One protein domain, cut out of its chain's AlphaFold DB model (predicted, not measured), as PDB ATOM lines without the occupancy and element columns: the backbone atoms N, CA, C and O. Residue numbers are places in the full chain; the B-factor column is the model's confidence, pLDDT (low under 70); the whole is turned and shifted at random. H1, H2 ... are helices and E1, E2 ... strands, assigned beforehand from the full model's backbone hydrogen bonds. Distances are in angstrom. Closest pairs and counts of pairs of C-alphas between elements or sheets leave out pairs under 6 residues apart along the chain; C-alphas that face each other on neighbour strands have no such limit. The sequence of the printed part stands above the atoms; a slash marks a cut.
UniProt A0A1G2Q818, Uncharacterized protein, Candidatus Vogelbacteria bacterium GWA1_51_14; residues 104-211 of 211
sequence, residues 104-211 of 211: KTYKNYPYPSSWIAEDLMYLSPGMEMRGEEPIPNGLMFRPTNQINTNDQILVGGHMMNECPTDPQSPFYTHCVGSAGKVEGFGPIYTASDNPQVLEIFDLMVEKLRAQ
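AT A GLANCE: This is residues 104 to 211 of the 211 residues of an uncharacterized protein of Candidatus Vogelbacteria bacterium GWA1_51_14 (UniProt A0A1G2Q818). What does the model look like? A twisted sheet of five strands has the long helix H2 packed along one face, while its two longest strands, E3 and E4, run on past the others to the short helix H1 at the far end. The small hairpin of E1 and E2 packs on H2 through E2. What is it made of? The 108 printed residues include, in order, E1, E2, E3, H1, E4, E5, E6, E7 and H2, of mixed class; the large sheet's order is E3, E4, E5, E7, E6 and both sheets are antiparallel. How large is it? It is compact, with a radius of gyration of the C-alphas of 14.2 A and spans of 42 by 32 by 29 A.

IN THESE COORDINATES: Where are the large sheet's strands? E3 is residues 115 to 122, 21.6 A long, and E4 is residues 135 to 143, 23.8 A long, bending by 57 degrees at residue 138. E5 is residues 153 to 156, E6 174 to 176 and E7 188 to 190. Where are the other elements? E1, residues 104 to 106, begins at C-alpha 104 (78.393, -15.954, 130.069), and E2 is residues 109 to 112. H1 is residues 125 to 129; H2, residues 195 to 209, is 21.2 A long and ends at C-alpha 209 (78.351, -0.827, 135.835).

HOW THE PARTS SIT: What pairs the strands of the large sheet? N 118 and O 140 of E3 and E4 are 2.9 A apart, and N 141 and O 153 of the hairpin E4 and E5 are 2.8 A apart. N 154 and O 189 of E5 and E7 are 2.8 A apart, as are N 176 and O 188 of the hairpin E6 and E7, each within hydrogen-bond range. Where is H2? This two-layer arrangement, a helix on one face of a sheet, has H2 at a height over the sheet of 8.4 A, over E7 and along the strands, at 2 degrees to E7 on the local plane. The closest C-alphas of H2 and E7 are those of Phe 201 and Thr 190, 7.7 A apart. What of the rest? In the hairpin E1 and E2, N 106 and O 109 are 2.9 A apart; the closest C-alphas of E2 and H2 are those of Pro 110 and Met 204, 6.1 A apart. H1 is not on the large sheet and is apart from H2; in both helices every O i to N i+4 pair is within hydrogen-bond range.

THE WHOLE: How far does it reach? The two C-alphas farthest apart, those of Met 129 and Ala 210, are 43.4 A apart, and the printed part has no cut. Which links are long? Those from E5 to E6, 17 residues, and from E6 to E7, 11 residues, are long. Where is confidence low? Residues 158 to 161, 165 to 168 and 178 to 185 have pLDDT under 70; the mean of the printed part is 84.0.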
ATOM      1  N   LYS A 104      77.091 -15.375 129.736       94.75
ATOM      2  CA  LYS A 104      78.393 -15.954 130.069       94.75
ATOM      3  C   LYS A 104      79.363 -14.832 130.432       94.75
ATOM      4  O   LYS A 104      79.088 -13.658 130.192       94.75
ATOM      5  N   THR A 105      80.508 -15.198 130.996       94.25
ATOM      6  CA  THR A 105      81.570 -14.248 131.344       94.25
ATOM      7  C   THR A 105      82.883 -14.678 130.708       94.25
ATOM      8  O   THR A 105      83.255 -15.848 130.789       94.25
ATOM      9  N   TYR A 106      83.579 -13.742 130.065       93.19
ATOM     10  CA  TYR A 106      84.901 -13.955 129.483       93.19
ATOM     11  C   TYR A 106      85.832 -12.837 129.935       93.19
ATOM     12  O   TYR A 106      85.557 -11.672 129.675       93.19
ATOM     13  N   LYS A 107      86.901 -13.176 130.667       90.62
ATOM     14  CA  LYS A 107      87.844 -12.197 131.247       90.62
ATOM     15  C   LYS A 107      87.140 -11.031 131.974       90.62
ATOM     16  O   LYS A 107      87.526  -9.881 131.821       90.62
ATOM     17  N   ASN A 108      86.109 -11.353 132.762       88.81
ATOM     18  CA  ASN A 108      85.219 -10.431 133.496       88.81
ATOM     19  C   ASN A 108      84.195  -9.645 132.658       88.81
ATOM     20  O   ASN A 108      83.376  -8.928 133.222       88.81
ATOM     21  N   TYR A 109      84.136  -9.852 131.343       90.12
ATOM     22  CA  TYR A 109      83.126  -9.237 130.482       90.12
ATOM     23  C   TYR A 109      81.893 -10.127 130.347       90.12
ATOM     24  O   TYR A 109      82.031 -11.288 129.942       90.12
ATOM     25  N   PRO A 110      80.690  -9.627 130.682       92.44
ATOM     26  CA  PRO A 110      79.456 -10.350 130.438       92.44
ATOM     27  C   PRO A 110      79.129 -10.320 128.944       92.44
ATOM     28  O   PRO A 110      79.159  -9.265 128.328       92.44
ATOM     29  N   TYR A 111      78.766 -11.459 128.364       93.50
ATOM     30  CA  TYR A 111      78.311 -11.544 126.975       93.50
ATOM     31  C   TYR A 111      77.197 -12.594 126.828       93.50
ATOM     32  O   TYR A 111      77.121 -13.516 127.650       93.50
ATOM     33  N   PRO A 112      76.309 -12.488 125.825       93.31
ATOM     34  CA  PRO A 112      75.274 -13.494 125.598       93.31
ATOM     35  C   PRO A 112      75.870 -14.852 125.223       93.31
ATOM     36  O   PRO A 112      76.856 -14.941 124.497       93.31
ATOM     37  N   SER A 113      75.252 -15.945 125.656       92.31
ATOM     38  CA  SER A 113      75.759 -17.298 125.405       92.31
ATOM     39  C   SER A 113      75.788 -17.703 123.932       92.31
ATOM     40  O   SER A 113      76.489 -18.661 123.602       92.31
ATOM     41  N   SER A 114      74.968 -17.041 123.113       89.44
ATOM     42  CA  SER A 114      74.846 -17.197 121.662       89.44
ATOM     43  C   SER A 114      75.871 -16.380 120.878       89.44
ATOM     44  O   SER A 114      75.930 -16.463 119.649       89.44
ATOM     45  N   TRP A 115      76.681 -15.594 121.581       93.38
ATOM     46  CA  TRP A 115      77.789 -14.851 121.017       93.38
ATOM     47  C   TRP A 115      79.096 -15.597 121.255       93.38
ATOM     48  O   TRP A 115      79.241 -16.396 122.186       93.38
ATOM     49  N   ILE A 116      80.055 -15.309 120.390       93.62
ATOM     50  CA  ILE A 116      81.429 -15.771 120.483       93.62
ATOM     51  C   ILE A 116      82.238 -14.649 121.132       93.62
ATOM     52  O   ILE A 116      82.065 -13.484 120.778       93.62
ATOM     53  N   ALA A 117      83.097 -15.014 122.082       95.06
ATOM     54  CA  ALA A 117      84.070 -14.129 122.706       95.06
ATOM     55  C   ALA A 117      85.479 -14.575 122.296       95.06
ATOM     56  O   ALA A 117      85.854 -15.724 122.532       95.06
ATOM     57  N   GLU A 118      86.240 -13.678 121.679       94.00
ATOM     58  CA  GLU A 118      87.577 -13.935 121.142       94.00
ATOM     59  C   GLU A 118      88.554 -12.860 121.623       94.00
ATOM     60  O   GLU A 118      88.174 -11.723 121.921       94.00
ATOM     61  N   ASP A 119      89.834 -13.214 121.698       92.56
ATOM     62  CA  ASP A 119      90.877 -12.233 121.965       92.56
ATOM     63  C   ASP A 119      91.249 -11.492 120.680       92.56
ATOM     64  O   ASP A 119      91.557 -12.102 119.656       92.56
ATOM     65  N   LEU A 120      91.299 -10.163 120.754       89.56
ATOM     66  CA  LEU A 120      91.864  -9.342 119.691       89.56
ATOM     67  C   LEU A 120      93.382  -9.372 119.801       89.56
ATOM     68  O   LEU A 120      93.966  -8.753 120.692       89.56
ATOM     69  N   MET A 121      94.017 -10.093 118.887       91.31
ATOM     70  CA  MET A 121      95.467 -10.088 118.734       91.31
ATOM     71  C   MET A 121      95.909  -8.893 117.892       91.31
ATOM     72  O   MET A 121      95.311  -8.585 116.862       91.31
ATOM     73  N   TYR A 122      96.985  -8.237 118.308       88.12
ATOM     74  CA  TYR A 122      97.649  -7.184 117.557       88.12
ATOM     75  C   TYR A 122      99.046  -7.635 117.143       88.12
ATOM     76  O   TYR A 122      99.838  -8.091 117.968       88.12
ATOM     77  N   LEU A 123      99.356  -7.454 115.863       92.31
ATOM     78  CA  LEU A 123     100.687  -7.659 115.314       92.31
ATOM     79  C   LEU A 123     101.012  -6.484 114.392       92.31
ATOM     80  O   LEU A 123     100.399  -6.325 113.339       92.31
ATOM     81  N   SER A 124     101.950  -5.628 114.800       91.38
ATOM     82  CA  SER A 124     102.415  -4.547 113.925       91.38
ATOM     83  C   SER A 124     103.304  -5.102 112.804       91.38
ATOM     84  O   SER A 124     104.012  -6.087 113.030       91.38
ATOM     85  N   PRO A 125     103.400  -4.433 111.639       95.19
ATOM     86  CA  PRO A 125     104.347  -4.832 110.594       95.19
ATOM     87  C   PRO A 125     105.801  -4.922 111.096       95.19
ATOM     88  O   PRO A 125     106.574  -5.766 110.654       95.19
ATOM     89  N   GLY A 126     106.183  -4.068 112.055       95.12
ATOM     90  CA  GLY A 126     107.506  -4.109 112.682       95.12
ATOM     91  C   GLY A 126     107.733  -5.342 113.562       95.12
ATOM     92  O   GLY A 126     108.844  -5.865 113.580       95.12
ATOM     93  N   MET A 127     106.698  -5.809 114.265       94.69
ATOM     94  CA  MET A 127     106.728  -7.052 115.048       94.69
ATOM     95  C   MET A 127     106.838  -8.266 114.125       94.69
ATOM     96  O   MET A 127     107.689  -9.126 114.340       94.69
ATOM     97  N   GLU A 128     106.045  -8.288 113.050       96.44
ATOM     98  CA  GLU A 128     106.067  -9.361 112.053       96.44
ATOM     99  C   GLU A 128     107.454  -9.500 111.408       96.44
ATOM    100  O   GLU A 128     108.011 -10.595 111.362       96.44
ATOM    101  N   MET A 129     108.084  -8.382 111.019       96.25
ATOM    102  CA  MET A 129     109.455  -8.392 110.486       96.25
ATOM    103  C   MET A 129     110.502  -8.909 111.486       96.25
ATOM    104  O   MET A 129     111.534  -9.432 111.066       96.25
ATOM    105  N   ARG A 130     110.265  -8.759 112.795       97.56
ATOM    106  CA  ARG A 130     111.150  -9.274 113.853       97.56
ATOM    107  C   ARG A 130     110.813 -10.707 114.282       97.56
ATOM    108  O   ARG A 130     111.528 -11.251 115.118       97.56
ATOM    109  N   GLY A 131     109.776 -11.326 113.710       96.75
ATOM    110  CA  GLY A 131     109.303 -12.650 114.120       96.75
ATOM    111  C   GLY A 131     108.733 -12.670 115.541       96.75
ATOM    112  O   GLY A 131     108.834 -13.687 116.223       96.75
ATOM    113  N   GLU A 132     108.194 -11.544 116.009       96.56
ATOM    114  CA  GLU A 132     107.539 -11.445 117.314       96.56
ATOM    115  C   GLU A 132     106.127 -12.048 117.256       96.56
ATOM    116  O   GLU A 132     105.442 -11.967 116.234       96.56
ATOM    117  N   GLU A 133     105.682 -12.653 118.358       96.00
ATOM    118  CA  GLU A 133     104.323 -13.190 118.464       96.00
ATOM    119  C   GLU A 133     103.283 -12.056 118.574       96.00
ATOM    120  O   GLU A 133     103.577 -10.999 119.149       96.00
ATOM    121  N   PRO A 134     102.054 -12.249 118.054       93.75
ATOM    122  CA  PRO A 134     100.964 -11.305 118.264       93.75
ATOM    123  C   PRO A 134     100.675 -11.118 119.755       93.75
ATOM    124  O   PRO A 134     100.626 -12.083 120.516       93.75
ATOM    125  N   ILE A 135     100.436  -9.875 120.169       90.31
ATOM    126  CA  ILE A 135     100.113  -9.551 121.560       90.31
ATOM    127  C   ILE A 135      98.601  -9.367 121.738       90.31
ATOM    128  O   ILE A 135      97.956  -8.765 120.875       90.31
ATOM    129  N   PRO A 136      98.007  -9.828 122.853       88.56
ATOM    130  CA  PRO A 136      96.622  -9.514 123.179       88.56
ATOM    131  C   PRO A 136      96.441  -8.003 123.348       88.56
ATOM    132  O   PRO A 136      97.162  -7.377 124.123       88.56
ATOM    133  N   ASN A 137      95.475  -7.423 122.643       87.00
ATOM    134  CA  ASN A 137      95.217  -5.983 122.653       87.00
ATOM    135  C   ASN A 137      93.743  -5.629 122.902       87.00
ATOM    136  O   ASN A 137      93.371  -4.464 122.901       87.00
ATOM    137  N   GLY A 138      92.883  -6.617 123.117       89.19
ATOM    138  CA  GLY A 138      91.480  -6.375 123.420       89.19
ATOM    139  C   GLY A 138      90.653  -7.643 123.335       89.19
ATOM    140  O   GLY A 138      91.196  -8.746 123.240       89.19
ATOM    141  N   LEU A 139      89.337  -7.471 123.345       92.25
ATOM    142  CA  LEU A 139      88.357  -8.544 123.211       92.25
ATOM    143  C   LEU A 139      87.364  -8.195 122.110       92.25
ATOM    144  O   LEU A 139      86.999  -7.032 121.949       92.25
ATOM    145  N   MET A 140      86.914  -9.214 121.391       92.56
ATOM    146  CA  MET A 140      85.854  -9.127 120.399       92.56
ATOM    147  C   MET A 140      84.700 -10.020 120.830       92.56
ATOM    148  O   MET A 140      84.893 -11.194 121.144       92.56
ATOM    149  N   PHE A 141      83.494  -9.467 120.801       94.69
ATOM    150  CA  PHE A 141      82.250 -10.195 120.992       94.69
ATOM    151  C   PHE A 141      81.412 -10.056 119.731       94.69
ATOM    152  O   PHE A 141      81.123  -8.938 119.313       94.69
ATOM    153  N   ARG A 142      80.995 -11.171 119.132       93.94
ATOM    154  CA  ARG A 142      80.161 -11.157 117.922       93.94
ATOM    155  C   ARG A 142      79.108 -12.266 117.945       93.94
ATOM    156  O   ARG A 142      79.362 -13.319 118.536       93.94
ATOM    157  N   PRO A 143      77.945 -12.090 117.303       92.06
ATOM    158  CA  PRO A 143      76.956 -13.154 117.178       92.06
ATOM    159  C   PRO A 143      77.515 -14.358 116.402       92.06
ATOM    160  O   PRO A 143      78.247 -14.194 115.428       92.06
ATOM    161  N   THR A 144      77.126 -15.579 116.786       86.94
ATOM    162  CA  THR A 144      77.620 -16.813 116.132       86.94
ATOM    163  C   THR A 144      77.213 -16.917 114.655       86.94
ATOM    164  O   THR A 144      77.951 -17.483 113.852       86.94
ATOM    165  N   ASN A 145      76.059 -16.352 114.287       78.88
ATOM    166  CA  ASN A 145      75.436 -16.534 112.970       78.88
ATOM    167  C   ASN A 145      75.505 -15.294 112.061       78.88
ATOM    168  O   ASN A 145      74.809 -15.259 111.049       78.88
ATOM    169  N   GLN A 146      76.289 -14.267 112.411       72.12
ATOM    170  CA  GLN A 146      76.370 -13.033 111.618       72.12
ATOM    171  C   GLN A 146      77.616 -12.994 110.731       72.12
ATOM    172  O   GLN A 146      78.708 -13.385 111.148       72.12
ATOM    173  N   ILE A 147      77.428 -12.513 109.498       70.12
ATOM    174  CA  ILE A 147      78.481 -12.375 108.474       70.12
ATOM    175  C   ILE A 147      79.041 -10.944 108.455       70.12
ATOM    176  O   ILE A 147      80.175 -10.732 108.029       70.12
ATOM    177  N   ASN A 148      78.270  -9.954 108.923       82.06
ATOM    178  CA  ASN A 148      78.721  -8.569 108.934       82.06
ATOM    179  C   ASN A 148      79.865  -8.389 109.938       82.06
ATOM    180  O   ASN A 148      79.699  -8.601 111.137       82.06
ATOM    181  N   THR A 149      81.027  -7.959 109.449       82.00
ATOM    182  CA  THR A 149      82.210  -7.700 110.279       82.00
ATOM    183  C   THR A 149      82.031  -6.509 111.216       82.00
ATOM    184  O   THR A 149      82.807  -6.357 112.154       82.00
ATOM    185  N   ASN A 150      81.027  -5.662 110.975       86.94
ATOM    186  CA  ASN A 150      80.705  -4.533 111.846       86.94
ATOM    187  C   ASN A 150      79.801  -4.930 113.019       86.94
ATOM    188  O   ASN A 150      79.794  -4.215 114.021       86.94
ATOM    189  N   ASP A 151      79.107  -6.074 112.941       91.62
ATOM    190  CA  ASP A 151      78.185  -6.586 113.965       91.62
ATOM    191  C   ASP A 151      78.966  -7.228 115.126       91.62
ATOM    192  O   ASP A 151      78.864  -8.421 115.421       91.62
ATOM    193  N   GLN A 152      79.800  -6.422 115.777       93.00
ATOM    194  CA  GLN A 152      80.667  -6.840 116.868       93.00
ATOM    195  C   GLN A 152      80.829  -5.732 117.907       93.00
ATOM    196  O   GLN A 152      80.757  -4.538 117.606       93.00
ATOM    197  N   ILE A 153      81.082  -6.142 119.143       93.31
ATOM    198  CA  ILE A 153      81.438  -5.277 120.262       93.31
ATOM    199  C   ILE A 153      82.909  -5.519 120.572       93.31
ATOM    200  O   ILE A 153      83.342  -6.661 120.725       93.31
ATOM    201  N   LEU A 154      83.677  -4.442 120.659       91.81
ATOM    202  CA  LEU A 154      85.108  -4.471 120.912       91.81
ATOM    203  C   LEU A 154      85.389  -3.840 122.277       91.81
ATOM    204  O   LEU A 154      84.773  -2.843 122.654       91.81
ATOM    205  N   VAL A 155      86.320  -4.435 123.018       90.44
ATOM    206  CA  VAL A 155      86.815  -3.927 124.302       90.44
ATOM    207  C   VAL A 155      88.318  -3.719 124.184       90.44
ATOM    208  O   VAL A 155      89.051  -4.677 123.933       90.44
ATOM    209  N   GLY A 156      88.792  -2.493 124.400       86.00
ATOM    210  CA  GLY A 156      90.199  -2.140 124.184       86.00
ATOM    211  C   GLY A 156      90.577  -2.070 122.697       86.00
ATOM    212  O   GLY A 156      89.715  -1.916 121.842       86.00
ATOM    213  N   GLY A 157      91.867  -2.166 122.375       75.75
ATOM    214  CA  GLY A 157      92.380  -2.107 121.002       75.75
ATOM    215  C   GLY A 157      93.343  -0.945 120.740       75.75
ATOM    216  O   GLY A 157      93.475  -0.011 121.525       75.75
ATOM    217  N   HIS A 158      94.035  -1.008 119.595       57.97
ATOM    218  CA  HIS A 158      95.241  -0.219 119.290       57.97
ATOM    219  C   HIS A 158      95.028   1.294 119.084       57.97
ATOM    220  O   HIS A 158      96.013   2.006 118.922       57.97
ATOM    221  N   MET A 159      93.803   1.823 119.016       54.56
ATOM    222  CA  MET A 159      93.630   3.170 118.440       54.56
ATOM    223  C   MET A 159      93.077   4.247 119.355       54.56
ATOM    224  O   MET A 159      93.247   5.411 119.013       54.56
ATOM    225  N   MET A 160      92.500   3.933 120.514       55.72
ATOM    226  CA  MET A 160      92.030   4.989 121.406       55.72
ATOM    227  C   MET A 160      92.000   4.518 122.861       55.72
ATOM    228  O   MET A 160      91.304   3.565 123.199       55.72
ATOM    229  N   ASN A 161      92.703   5.232 123.743       62.66
ATOM    230  CA  ASN A 161      92.535   5.061 125.191       62.66
ATOM    231  C   ASN A 161      91.176   5.599 125.674       62.66
ATOM    232  O   ASN A 161      90.772   5.334 126.803       62.66
ATOM    233  N   GLU A 162      90.480   6.368 124.835       71.50
ATOM    234  CA  GLU A 162      89.274   7.103 125.195       71.50
ATOM    235  C   GLU A 162      88.290   7.092 124.024       71.50
ATOM    236  O   GLU A 162      88.687   7.199 122.868       71.50
ATOM    237  N   CYS A 163      86.993   6.996 124.302       78.88
ATOM    238  CA  CYS A 163      86.002   7.323 123.279       78.88
ATOM    239  C   CYS A 163      86.223   8.768 122.846       78.88
ATOM    240  O   CYS A 163      86.385   9.623 123.724       78.88
ATOM    241  N   PRO A 164      86.249   9.083 121.543       72.88
ATOM    242  CA  PRO A 164      86.409  10.470 121.171       72.88
ATOM    243  C   PRO A 164      85.233  11.282 121.693       72.88
ATOM    244  O   PRO A 164      84.106  10.814 121.850       72.88
ATOM    245  N   THR A 165      85.514  12.554 121.892       69.00
ATOM    246  CA  THR A 165      84.520  13.539 122.291       69.00
ATOM    247  C   THR A 165      83.629  13.982 121.130       69.00
ATOM    248  O   THR A 165      82.686  14.729 121.361       69.00
ATOM    249  N   ASP A 166      83.947  13.579 119.893       69.94
ATOM    250  CA  ASP A 166      83.202  13.950 118.688       69.94
ATOM    251  C   ASP A 166      82.020  12.984 118.451       69.94
ATOM    252  O   ASP A 166      82.254  11.811 118.137       69.94
ATOM    253  N   PRO A 167      80.762  13.459 118.559       64.94
ATOM    254  CA  PRO A 167      79.579  12.643 118.312       64.94
ATOM    255  C   PRO A 167      79.407  12.207 116.847       64.94
ATOM    256  O   PRO A 167      78.539  11.384 116.578       64.94
ATOM    257  N   GLN A 168      80.179  12.751 115.896       65.94
ATOM    258  CA  GLN A 168      80.071  12.440 114.460       65.94
ATOM    259  C   GLN A 168      81.188  11.539 113.926       65.94
ATOM    260  O   GLN A 168      81.340  11.387 112.713       65.94
ATOM    261  N   SER A 169      81.989  10.938 114.802       71.31
ATOM    262  CA  SER A 169      83.054  10.048 114.358       71.31
ATOM    263  C   SER A 169      82.491   8.862 113.552       71.31
ATOM    264  O   SER A 169      81.724   8.072 114.101       71.31
ATOM    265  N   PRO A 170      82.917   8.654 112.291       71.62
ATOM    266  CA  PRO A 170      82.405   7.577 111.438       71.62
ATOM    267  C   PRO A 170      82.878   6.180 111.871       71.62
ATOM    268  O   PRO A 170      82.545   5.187 111.235       71.62
ATOM    269  N   PHE A 171      83.709   6.099 112.912       74.62
ATOM    270  CA  PHE A 171      84.378   4.868 113.329       74.62
ATOM    271  C   PHE A 171      83.588   4.034 114.344       74.62
ATOM    272  O   PHE A 171      83.900   2.858 114.522       74.62
ATOM    273  N   TYR A 172      82.593   4.611 115.019       78.88
ATOM    274  CA  TYR A 172      81.755   3.892 115.981       78.88
ATOM    275  C   TYR A 172      80.364   4.497 116.011       78.88
ATOM    276  O   TYR A 172      80.202   5.714 116.040       78.88
ATOM    277  N   THR A 173      79.379   3.613 116.080       85.75
ATOM    278  CA  THR A 173      77.995   3.973 116.355       85.75
ATOM    279  C   THR A 173      77.878   4.306 117.835       85.75
ATOM    280  O   THR A 173      77.449   5.398 118.196       85.75
ATOM    281  N   HIS A 174      78.322   3.393 118.706       88.38
ATOM    282  CA  HIS A 174      78.292   3.556 120.159       88.38
ATOM    283  C   HIS A 174      79.691   3.346 120.746       88.38
ATOM    284  O   HIS A 174      80.431   2.443 120.348       88.38
ATOM    285  N   CYS A 175      80.050   4.175 121.726       87.62
ATOM    286  CA  CYS A 175      81.298   4.068 122.469       87.62
ATOM    287  C   CYS A 175      81.068   4.509 123.913       87.62
ATOM    288  O   CYS A 175      80.528   5.586 124.166       87.62
ATOM    289  N   VAL A 176      81.496   3.689 124.869       86.25
ATOM    290  CA  VAL A 176      81.504   4.032 126.291       86.25
ATOM    291  C   VAL A 176      82.937   3.919 126.798       86.25
ATOM    292  O   VAL A 176      83.521   2.835 126.862       86.25
ATOM    293  N   GLY A 177      83.518   5.070 127.142       76.12
ATOM    294  CA  GLY A 177      84.845   5.148 127.748       76.12
ATOM    295  C   GLY A 177      84.794   4.589 129.164       76.12
ATOM    296  O   GLY A 177      83.732   4.661 129.775       76.12
ATOM    297  N   SER A 178      85.907   4.025 129.652       65.31
ATOM    298  CA  SER A 178      86.081   3.399 130.981       65.31
ATOM    299  C   SER A 178      84.757   3.041 131.667       65.31
ATOM    300  O   SER A 178      84.382   3.622 132.692       65.31
ATOM    301  N   ALA A 179      83.995   2.150 131.021       53.88
ATOM    302  CA  ALA A 179      82.662   1.741 131.436       53.88
ATOM    303  C   ALA A 179      82.799   0.823 132.656       53.88
ATOM    304  O   ALA A 179      82.763  -0.397 132.542       53.88
ATOM    305  N   GLY A 180      83.027   1.430 133.816       50.19
ATOM    306  CA  GLY A 180      83.401   0.727 135.037       50.19
ATOM    307  C   GLY A 180      84.912   0.750 135.254       50.19
ATOM    308  O   GLY A 180      85.708   0.633 134.325       50.19
ATOM    309  N   LYS A 181      85.318   0.918 136.513       46.00
ATOM    310  CA  LYS A 181      86.704   0.795 136.991       46.00
ATOM    311  C   LYS A 181      87.179  -0.670 136.931       46.00
ATOM    312  O   LYS A 181      87.658  -1.200 137.927       46.00
ATOM    313  N   VAL A 182      87.027  -1.358 135.802       51.19
ATOM    314  CA  VAL A 182      87.661  -2.667 135.629       51.19
ATOM    315  C   VAL A 182      89.091  -2.383 135.192       51.19
ATOM    316  O   VAL A 182      89.348  -2.028 134.044       51.19
ATOM    317  N   GLU A 183      90.015  -2.420 136.150       51.34
ATOM    318  CA  GLU A 183      91.437  -2.190 135.902       51.34
ATOM    319  C   GLU A 183      91.926  -3.085 134.750       51.34
ATOM    320  O   GLU A 183      91.853  -4.310 134.831       51.34
ATOM    321  N   GLY A 184      92.431  -2.472 133.673       55.78
ATOM    322  CA  GLY A 184      93.184  -3.176 132.630       55.78
ATOM    323  C   GLY A 184      92.543  -3.280 131.245       55.78
ATOM    324  O   GLY A 184      93.192  -3.801 130.343       55.78
ATOM    325  N   PHE A 185      91.335  -2.760 131.027       59.59
ATOM    326  CA  PHE A 185      90.698  -2.804 129.708       59.59
ATOM    327  C   PHE A 185      90.171  -1.428 129.292       59.59
ATOM    328  O   PHE A 185      89.630  -0.680 130.102       59.59
ATOM    329  N   GLY A 186      90.406  -1.089 128.023       75.31
ATOM    330  CA  GLY A 186      90.095   0.210 127.427       75.31
ATOM    331  C   GLY A 186      88.596   0.440 127.166       75.31
ATOM    332  O   GLY A 186      87.751  -0.244 127.744       75.31
ATOM    333  N   PRO A 187      88.239   1.410 126.305       86.12
ATOM    334  CA  PRO A 187      86.843   1.704 125.987       86.12
ATOM    335  C   PRO A 187      86.119   0.486 125.395       86.12
ATOM    336  O   PRO A 187      86.737  -0.375 124.760       86.12
ATOM    337  N   ILE A 188      84.799   0.446 125.581       89.12
ATOM    338  CA  ILE A 188      83.905  -0.520 124.933       89.12
ATOM    339  C   ILE A 188      83.219   0.203 123.784       89.12
ATOM    340  O   ILE A 188      82.630   1.264 123.996       89.12
ATOM    341  N   TYR A 189      83.281  -0.340 122.573       90.25
ATOM    342  CA  TYR A 189      82.697   0.309 121.402       90.25
ATOM    343  C   TYR A 189      82.169  -0.689 120.378       90.25
ATOM    344  O   TYR A 189      82.531  -1.864 120.364       90.25
ATOM    345  N   THR A 190      81.293  -0.206 119.505       91.81
ATOM    346  CA  THR A 190      80.780  -0.951 118.358       91.81
ATOM    347  C   THR A 190      80.566  -0.008 117.178       91.81
ATOM    348  O   THR A 190      80.150   1.140 117.347       91.81
ATOM    349  N   ALA A 191      80.870  -0.496 115.977       90.81
ATOM    350  CA  ALA A 191      80.569   0.168 114.707       90.81
ATOM    351  C   ALA A 191      79.297  -0.396 114.050       90.81
ATOM    352  O   ALA A 191      78.992  -0.076 112.906       90.81
ATOM    353  N   SER A 192      78.579  -1.266 114.762       91.50
ATOM    354  CA  SER A 192      77.353  -1.889 114.287       91.50
ATOM    355  C   SER A 192      76.218  -0.875 114.254       91.50
ATOM    356  O   SER A 192      76.036  -0.107 115.196       91.50
ATOM    357  N   ASP A 193      75.411  -0.905 113.204       90.94
ATOM    358  CA  ASP A 193      74.102  -0.253 113.117       90.94
ATOM    359  C   ASP A 193      72.950  -1.238 113.400       90.94
ATOM    360  O   ASP A 193      71.802  -0.828 113.571       90.94
ATOM    361  N   ASN A 194      73.256  -2.536 113.514       90.31
ATOM    362  CA  ASN A 194      72.288  -3.565 113.874       90.31
ATOM    363  C   ASN A 194      71.671  -3.296 115.266       90.31
ATOM    364  O   ASN A 194      72.394  -3.326 116.270       90.31
ATOM    365  N   PRO A 195      70.339  -3.113 115.367       88.81
ATOM    366  CA  PRO A 195      69.677  -2.764 116.623       88.81
ATOM    367  C   PRO A 195      69.858  -3.817 117.722       88.81
ATOM    368  O   PRO A 195      69.885  -3.463 118.896       88.81
ATOM    369  N   GLN A 196      70.036  -5.098 117.377       87.50
ATOM    370  CA  GLN A 196      70.292  -6.142 118.379       87.50
ATOM    371  C   GLN A 196      71.682  -6.035 118.985       87.50
ATOM    372  O   GLN A 196      71.856  -6.264 120.178       87.50
ATOM    373  N   VAL A 197      72.680  -5.705 118.165       91.38
ATOM    374  CA  VAL A 197      74.048  -5.505 118.647       91.38
ATOM    375  C   VAL A 197      74.088  -4.288 119.563       91.38
ATOM    376  O   VAL A 197      74.705  -4.360 120.622       91.38
ATOM    377  N   LEU A 198      73.377  -3.215 119.202       92.12
ATOM    378  CA  LEU A 198      73.243  -2.020 120.036       92.12
ATOM    379  C   LEU A 198      72.519  -2.314 121.362       92.12
ATOM    380  O   LEU A 198      72.988  -1.897 122.416       92.12
ATOM    381  N   GLU A 199      71.442  -3.104 121.343       91.75
ATOM    382  CA  GLU A 199      70.744  -3.526 122.568       91.75
ATOM    383  C   GLU A 199      71.651  -4.368 123.483       91.75
ATOM    384  O   GLU A 199      71.741  -4.118 124.686       91.75
ATOM    385  N   ILE A 200      72.377  -5.344 122.924       92.38
ATOM    386  CA  ILE A 200      73.344  -6.145 123.690       92.38
ATOM    387  C   ILE A 200      74.485  -5.279 124.225       92.38
ATOM    388  O   ILE A 200      74.933  -5.510 125.350       92.38
ATOM    389  N   PHE A 201      74.946  -4.290 123.458       92.88
ATOM    390  CA  PHE A 201      75.958  -3.336 123.896       92.88
ATOM    391  C   PHE A 201      75.497  -2.578 125.144       92.88
ATOM    392  O   PHE A 201      76.209  -2.568 126.151       92.88
ATOM    393  N   ASP A 202      74.290  -2.015 125.124       91.44
ATOM    394  CA  ASP A 202      73.751  -1.262 126.257       91.44
ATOM    395  C   ASP A 202      73.563  -2.160 127.493       91.44
ATOM    396  O   ASP A 202      73.981  -1.795 128.597       91.44
ATOM    397  N   LEU A 203      73.038  -3.378 127.309       91.25
ATOM    398  CA  LEU A 203      72.889  -4.369 128.383       91.25
ATOM    399  C   LEU A 203      74.236  -4.821 128.963       91.25
ATOM    400  O   LEU A 203      74.361  -5.020 130.175       91.25
ATOM    401  N   MET A 204      75.253  -5.002 128.118       90.81
ATOM    402  CA  MET A 204      76.609  -5.345 128.548       90.81
ATOM    403  C   MET A 204      77.185  -4.231 129.426       90.81
ATOM    404  O   MET A 204      77.702  -4.504 130.510       90.81
ATOM    405  N   VAL A 205      77.049  -2.977 128.988       88.81
ATOM    406  CA  VAL A 205      77.505  -1.797 129.732       88.81
ATOM    407  C   VAL A 205      76.763  -1.657 131.064       88.81
ATOM    408  O   VAL A 205      77.394  -1.387 132.086       88.81
ATOM    409  N   GLU A 206      75.445  -1.860 131.092       88.81
ATOM    410  CA  GLU A 206      74.657  -1.844 132.329       88.81
ATOM    411  C   GLU A 206      75.146  -2.911 133.318       88.81
ATOM    412  O   GLU A 206      75.405  -2.611 134.485       88.81
ATOM    413  N   LYS A 207      75.353  -4.145 132.840       88.06
ATOM    414  CA  LYS A 207      75.864  -5.245 133.665       88.06
ATOM    415  C   LYS A 207      77.249  -4.971 134.228       88.06
ATOM    416  O   LYS A 207      77.500  -5.339 135.368       88.06
ATOM    417  N   LEU A 208      78.131  -4.344 133.453       86.56
ATOM    418  CA  LEU A 208      79.471  -3.971 133.907       86.56
ATOM    419  C   LEU A 208      79.439  -2.861 134.957       86.56
ATOM    420  O   LEU A 208      80.204  -2.904 135.910       86.56
ATOM    421  N   ARG A 209      78.531  -1.887 134.827       84.31
ATOM    422  CA  ARG A 209      78.351  -0.827 135.835       84.31
ATOM    423  C   ARG A 209      77.760  -1.336 137.150       84.31
ATOM    424  O   ARG A 209      77.882  -0.653 138.162       84.31
ATOM    425  N   ALA A 210      77.086  -2.484 137.122       82.69
ATOM    426  CA  ALA A 210      76.504  -3.119 138.298       82.69
ATOM    427  C   ALA A 210      77.492  -4.011 139.082       82.69
ATOM    428  O   ALA A 210      77.113  -4.514 140.141       82.69
ATOM    429  N   GLN A 211      78.706  -4.233 138.563       76.31
ATOM    430  CA  GLN A 211      79.789  -4.978 139.225       76.31
ATOM    431  C   GLN A 211      80.634  -4.057 140.108       76.31
ATOM    432  O   GLN A 211      81.029  -4.524 141.199       76.31
TER     433      GLN A 211